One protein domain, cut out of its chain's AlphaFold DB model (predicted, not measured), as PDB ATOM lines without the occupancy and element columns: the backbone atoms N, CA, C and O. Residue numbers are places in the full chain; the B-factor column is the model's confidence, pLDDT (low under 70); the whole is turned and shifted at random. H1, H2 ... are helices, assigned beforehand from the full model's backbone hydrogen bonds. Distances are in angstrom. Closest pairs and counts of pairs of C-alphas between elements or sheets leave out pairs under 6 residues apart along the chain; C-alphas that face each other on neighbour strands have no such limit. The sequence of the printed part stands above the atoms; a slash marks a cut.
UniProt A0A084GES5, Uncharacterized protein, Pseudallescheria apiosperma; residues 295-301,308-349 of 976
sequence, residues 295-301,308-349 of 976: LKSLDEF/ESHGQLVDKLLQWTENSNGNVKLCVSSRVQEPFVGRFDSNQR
ATOM      1  N   LEU A 295     248.571 177.911 159.145       50.22
ATOM      2  CA  LEU A 295     248.303 176.688 159.904       50.22
ATOM      3  C   LEU A 295     247.674 177.123 161.228       50.22
ATOM      4  O   LEU A 295     248.331 177.770 162.041       50.22
ATOM      5  N   LYS A 296     246.372 176.845 161.375       52.44
ATOM      6  CA  LYS A 296     245.512 177.413 162.425       52.44
ATOM      7  C   LYS A 296     245.886 176.924 163.833       52.44
ATOM      8  O   LYS A 296     245.608 177.624 164.802       52.44
ATOM      9  N   SER A 297     246.591 175.799 163.935       63.03
ATOM     10  CA  SER A 297     247.189 175.298 165.171       63.03
ATOM     11  C   SER A 297     248.200 174.198 164.835       63.03
ATOM     12  O   SER A 297     247.818 173.151 164.316       63.03
ATOM     13  N   LEU A 298     249.502 174.431 165.041       70.44
ATOM     14  CA  LEU A 298     250.524 173.401 164.793       70.44
ATOM     15  C   LEU A 298     250.469 172.260 165.812       70.44
ATOM     16  O   LEU A 298     250.938 171.174 165.491       70.44
ATOM     17  N   ASP A 299     249.922 172.498 167.007       65.94
ATOM     18  CA  ASP A 299     249.805 171.496 168.074       65.94
ATOM     19  C   ASP A 299     248.609 170.542 167.916       65.94
ATOM     20  O   ASP A 299     248.462 169.614 168.704       65.94
ATOM     21  N   GLU A 300     247.774 170.737 166.894       67.56
ATOM     22  CA  GLU A 300     246.669 169.831 166.537       67.56
ATOM     23  C   GLU A 300     247.072 168.779 165.486       67.56
ATOM     24  O   GLU A 300     246.276 167.911 165.131       67.56
ATOM     25  N   PHE A 301     248.304 168.831 164.961       63.47
ATOM     26  CA  PHE A 301     248.735 167.985 163.839       63.47
ATOM     27  C   PHE A 301     249.085 166.531 164.203       63.47
ATOM     28  O   PHE A 301     249.389 165.748 163.303       63.47
ATOM     29  N   GLU A 308     254.594 161.603 162.014       63.59
ATOM     30  CA  GLU A 308     255.514 162.741 162.015       63.59
ATOM     31  C   GLU A 308     255.437 163.471 163.350       63.59
ATOM     32  O   GLU A 308     254.375 163.889 163.780       63.59
ATOM     33  N   SER A 309     256.580 163.630 164.015       74.94
ATOM     34  CA  SER A 309     256.646 164.407 165.257       74.94
ATOM     35  C   SER A 309     256.512 165.908 164.981       74.94
ATOM     36  O   SER A 309     257.049 166.404 163.986       74.94
ATOM     37  N   HIS A 310     255.937 166.664 165.922       78.75
ATOM     38  CA  HIS A 310     255.911 168.136 165.890       78.75
ATOM     39  C   HIS A 310     257.269 168.787 165.558       78.75
ATOM     40  O   HIS A 310     257.324 169.803 164.870       78.75
ATOM     41  N   GLY A 311     258.386 168.197 165.999       79.69
ATOM     42  CA  GLY A 311     259.726 168.676 165.647       79.69
ATOM     43  C   GLY A 311     260.035 168.560 164.150       79.69
ATOM     44  O   GLY A 311     260.517 169.517 163.553       79.69
ATOM     45  N   GLN A 312     259.702 167.422 163.537       80.69
ATOM     46  CA  GLN A 312     259.884 167.196 162.097       80.69
ATOM     47  C   GLN A 312     258.970 168.096 161.258       80.69
ATOM     48  O   GLN A 312     259.369 168.537 160.180       80.69
ATOM     49  N   LEU A 313     257.768 168.397 161.758       83.06
ATOM     50  CA  LEU A 313     256.865 169.356 161.125       83.06
ATOM     51  C   LEU A 313     257.493 170.755 161.084       83.06
ATOM     52  O   LEU A 313     257.539 171.371 160.020       83.06
ATOM     53  N   VAL A 314     258.031 171.236 162.209       84.31
ATOM     54  CA  VAL A 314     258.720 172.536 162.262       84.31
ATOM     55  C   VAL A 314     259.912 172.573 161.306       84.31
ATOM     56  O   VAL A 314     260.039 173.529 160.540       84.31
ATOM     57  N   ASP A 315     260.731 171.519 161.282       85.06
ATOM     58  CA  ASP A 315     261.899 171.434 160.396       85.06
ATOM     59  C   ASP A 315     261.488 171.526 158.910       85.06
ATOM     60  O   ASP A 315     262.129 172.225 158.121       85.06
ATOM     61  N   LYS A 316     260.369 170.896 158.521       85.06
ATOM     62  CA  LYS A 316     259.813 171.006 157.160       85.06
ATOM     63  C   LYS A 316     259.307 172.408 156.834       85.06
ATOM     64  O   LYS A 316     259.553 172.896 155.732       85.06
ATOM     65  N   LEU A 317     258.598 173.053 157.763       86.12
ATOM     66  CA  LEU A 317     258.078 174.410 157.560       86.12
ATOM     67  C   LEU A 317     259.225 175.407 157.352       86.12
ATOM     68  O   LEU A 317     259.171 176.217 156.423       86.12
ATOM     69  N   LEU A 318     260.286 175.293 158.157       85.25
ATOM     70  CA  LEU A 318     261.508 176.080 157.989       85.25
ATOM     71  C   LEU A 318     262.144 175.808 156.621       85.25
ATOM     72  O   LEU A 318     262.348 176.748 155.848       85.25
ATOM     73  N   GLN A 319     262.322 174.536 156.255       85.69
ATOM     74  CA  GLN A 319     262.884 174.146 154.961       85.69
ATOM     75  C   GLN A 319     262.088 174.712 153.771       85.69
ATOM     76  O   GLN A 319     262.676 175.147 152.780       85.69
ATOM     77  N   TRP A 320     260.753 174.739 153.838       84.19
ATOM     78  CA  TRP A 320     259.921 175.330 152.784       84.19
ATOM     79  C   TRP A 320     260.135 176.836 152.651       84.19
ATOM     80  O   TRP A 320     260.241 177.342 151.531       84.19
ATOM     81  N   THR A 321     260.229 177.553 153.773       82.19
ATOM     82  CA  THR A 321     260.491 179.000 153.748       82.19
ATOM     83  C   THR A 321     261.887 179.317 153.212       82.19
ATOM     84  O   THR A 321     262.013 180.183 152.344       82.19
ATOM     85  N   GLU A 322     262.906 178.560 153.621       83.62
ATOM     86  CA  GLU A 322     264.289 178.714 153.156       83.62
ATOM     87  C   GLU A 322     264.422 178.417 151.657       83.62
ATOM     88  O   GLU A 322     264.912 179.253 150.894       83.62
ATOM     89  N   ASN A 323     263.897 177.273 151.203       84.56
ATOM     90  CA  ASN A 323     263.965 176.856 149.797       84.56
ATOM     91  C   ASN A 323     263.202 177.796 148.858       84.56
ATOM     92  O   ASN A 323     263.502 177.865 147.666       84.56
ATOM     93  N   SER A 324     262.214 178.527 149.377       80.50
ATOM     94  CA  SER A 324     261.459 179.499 148.588       80.50
ATOM     95  C   SER A 324     262.238 180.777 148.272       80.50
ATOM     96  O   SER A 324     261.757 181.590 147.478       80.50
ATOM     97  N   ASN A 325     263.407 180.985 148.892       78.62
ATOM     98  CA  ASN A 325     264.209 182.203 148.775       78.62
ATOM     99  C   ASN A 325     263.387 183.484 149.056       78.62
ATOM    100  O   ASN A 325     263.443 184.461 148.308       78.62
ATOM    101  N   GLY A 326     262.556 183.448 150.104       75.06
ATOM    102  CA  GLY A 326     261.712 184.568 150.539       75.06
ATOM    103  C   GLY A 326     260.382 184.730 149.791       75.06
ATOM    104  O   GLY A 326     259.620 185.644 150.108       75.06
ATOM    105  N   ASN A 327     260.073 183.853 148.830       74.38
ATOM    106  CA  ASN A 327     258.794 183.880 148.112       74.38
ATOM    107  C   ASN A 327     257.638 183.250 148.908       74.38
ATOM    108  O   ASN A 327     256.477 183.490 148.584       74.38
ATOM    109  N   VAL A 328     257.939 182.465 149.946       76.75
ATOM    110  CA  VAL A 328     256.953 181.886 150.865       76.75
ATOM    111  C   VAL A 328     257.203 182.428 152.268       76.75
ATOM    112  O   VAL A 328     258.291 182.286 152.821       76.75
ATOM    113  N   LYS A 329     256.167 183.038 152.849       78.62
ATOM    114  CA  LYS A 329     256.117 183.451 154.255       78.62
ATOM    115  C   LYS A 329     255.043 182.627 154.949       78.62
ATOM    116  O   LYS A 329     253.947 182.487 154.409       78.62
ATOM    117  N   LEU A 330     255.356 182.107 156.129       77.44
ATOM    118  CA  LEU A 330     254.423 181.331 156.939       77.44
ATOM    119  C   LEU A 330     254.149 182.080 158.240       77.44
ATOM    120  O   LEU A 330     255.072 182.560 158.892       77.44
ATOM    121  N   CYS A 331     252.872 182.181 158.595       83.56
ATOM    122  CA  CYS A 331     252.425 182.615 159.911       83.56
ATOM    123  C   CYS A 331     251.744 181.412 160.556       83.56
ATOM    124  O   CYS A 331     250.786 180.872 159.997       83.56
ATOM    125  N   VAL A 332     252.288 180.962 161.680       81.19
ATOM    126  CA  VAL A 332     251.848 179.749 162.367       81.19
ATOM    127  C   VAL A 332     251.498 180.082 163.810       81.19
ATOM    128  O   VAL A 332     252.184 180.880 164.449       81.19
ATOM    129  N   SER A 333     250.429 179.477 164.316       83.38
ATOM    130  CA  SER A 333     250.028 179.555 165.722       83.38
ATOM    131  C   SER A 333     250.224 178.204 166.402       83.38
ATOM    132  O   SER A 333     250.039 177.157 165.785       83.38
ATOM    133  N   SER A 334     250.611 178.227 167.676       80.31
ATOM    134  CA  SER A 334     250.686 177.039 168.528       80.31
ATOM    135  C   SER A 334     250.566 177.423 170.000       80.31
ATOM    136  O   SER A 334     250.812 178.578 170.375       80.31
ATOM    137  N   ARG A 335     250.293 176.443 170.866       75.75
ATOM    138  CA  ARG A 335     250.589 176.575 172.304       75.75
ATOM    139  C   ARG A 335     252.103 176.709 172.551       75.75
ATOM    140  O   ARG A 335     252.933 176.343 171.714       75.75
ATOM    141  N   VAL A 336     252.478 177.229 173.723       74.94
ATOM    142  CA  VAL A 336     253.885 177.377 174.150       74.94
ATOM    143  C   VAL A 336     254.438 176.007 174.568       74.94
ATOM    144  O   VAL A 336     254.458 175.674 175.748       74.94
ATOM    145  N   GLN A 337     254.851 175.188 173.598       76.94
ATOM    146  CA  GLN A 337     255.399 173.847 173.833       76.94
ATOM    147  C   GLN A 337     256.847 173.728 173.332       76.94
ATOM    148  O   GLN A 337     257.251 174.374 172.362       76.94
ATOM    149  N   GLU A 338     257.621 172.856 173.985       74.88
ATOM    150  CA  GLU A 338     259.051 172.603 173.736       74.88
ATOM    151  C   GLU A 338     259.450 172.379 172.254       74.88
ATOM    152  O   GLU A 338     260.456 172.958 171.839       74.88
ATOM    153  N   PRO A 339     258.688 171.676 171.380       71.88
ATOM    154  CA  PRO A 339     259.093 171.537 169.978       71.88
ATOM    155  C   PRO A 339     259.051 172.851 169.180       71.88
ATOM    156  O   PRO A 339     259.857 173.004 168.261       71.88
ATOM    157  N   PHE A 340     258.178 173.797 169.537       79.62
ATOM    158  CA  PHE A 340     258.000 175.072 168.826       79.62
ATOM    159  C   PHE A 340     258.879 176.180 169.410       79.62
ATOM    160  O   PHE A 340     259.504 176.952 168.679       79.62
ATOM    161  N   VAL A 341     258.981 176.239 170.741       81.31
ATOM    162  CA  VAL A 341     259.801 177.239 171.439       81.31
ATOM    163  C   VAL A 341     261.298 176.962 171.251       81.31
ATOM    164  O   VAL A 341     262.090 177.900 171.180       81.31
ATOM    165  N   GLY A 342     261.706 175.698 171.136       78.88
ATOM    166  CA  GLY A 342     263.111 175.353 170.920       78.88
ATOM    167  C   GLY A 342     263.612 175.580 169.489       78.88
ATOM    168  O   GLY A 342     264.806 175.792 169.298       78.88
ATOM    169  N   ARG A 343     262.724 175.528 168.483       80.75
ATOM    170  CA  ARG A 343     263.109 175.492 167.057       80.75
ATOM    171  C   ARG A 343     262.881 176.794 166.290       80.75
ATOM    172  O   ARG A 343     263.671 177.102 165.404       80.75
ATOM    173  N   PHE A 344     261.840 177.565 166.610       82.50
ATOM    174  CA  PHE A 344     261.633 178.879 165.991       82.50
ATOM    175  C   PHE A 344     262.460 179.958 166.700       82.50
ATOM    176  O   PHE A 344     262.458 180.030 167.934       82.50
ATOM    177  N   ASP A 345     263.111 180.837 165.929       81.81
ATOM    178  CA  ASP A 345     263.871 181.961 166.488       81.81
ATOM    179  C   ASP A 345     262.955 182.865 167.326       81.81
ATOM    180  O   ASP A 345     261.882 183.286 166.898       81.81
ATOM    181  N   SER A 346     263.427 183.214 168.521       81.06
ATOM    182  CA  SER A 346     262.879 184.256 169.384       81.06
ATOM    183  C   SER A 346     262.423 185.529 168.671       81.06
ATOM    184  O   SER A 346     261.353 186.032 169.010       81.06
ATOM    185  N   ASN A 347     263.169 186.005 167.673       82.00
ATOM    186  CA  ASN A 347     262.864 187.241 166.946       82.00
ATOM    187  C   ASN A 347     261.706 187.097 165.945       82.00
ATOM    188  O   ASN A 347     261.175 188.095 165.463       82.00
ATOM    189  N   GLN A 348     261.323 185.862 165.623       80.38
ATOM    190  CA  GLN A 348     260.251 185.529 164.683       80.38
ATOM    191  C   GLN A 348     258.978 185.060 165.404       80.38
ATOM    192  O   GLN A 348     258.047 184.572 164.767       80.38
ATOM    193  N   ARG A 349     258.928 185.196 166.735       84.25
ATOM    194  CA  ARG A 349     257.796 184.763 167.558       84.25
ATOM    195  C   ARG A 349     257.061 185.947 168.145       84.25
ATOM    196  O   ARG A 349     257.659 186.870 168.691       84.25
TER     197      ARG A 349
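This is residues 295 to 301 and 308 to 349 of the 976 residues of an uncharacterized protein of Pseudallescheria apiosperma (UniProt A0A084GES5). What is the main picture? With little regular structure, helix H1 runs along the longest axis, short H2 packs on its beginning, and residues 324 to 337 fold back from H1's far end to H2. What are the make-up and size? The printed part has 49 residues, 18 of them in H1 then H2, with no named strand, class all helix. It is compact, with a radius of gyration of the C-alphas of 10.6 A, spanning 28 by 25 by 18 A.

Where is H1? Residues 310 to 323, 20.0 A long, begin at C-alpha 310 (255.911, 168.136, 165.890). Where is H2? Residues 338 to 341 end at C-alpha 341 (259.801, 177.239, 171.439), 5.2 A from C-alpha 338.

Do they touch? H1 touches H2 with residues 310 to 314 alone; the closest C-alphas, Gly 311 and Pro 339, are 5.2 A apart. What of the backbones? In H1 every O i to N i+4 pair is within hydrogen-bond range; H2 is too short for such a pair, and its one O i to N i+3 pair is out of range.

Where is the cut? Residues 302 to 307 are not printed; C-alphas 301 and 308 are 8.8 A apart. What else? The H1 to H2 link is long, residues 322 to 327 stand free, and pLDDT is under 70 at residues 295 to 297, 299 to 301 and 308.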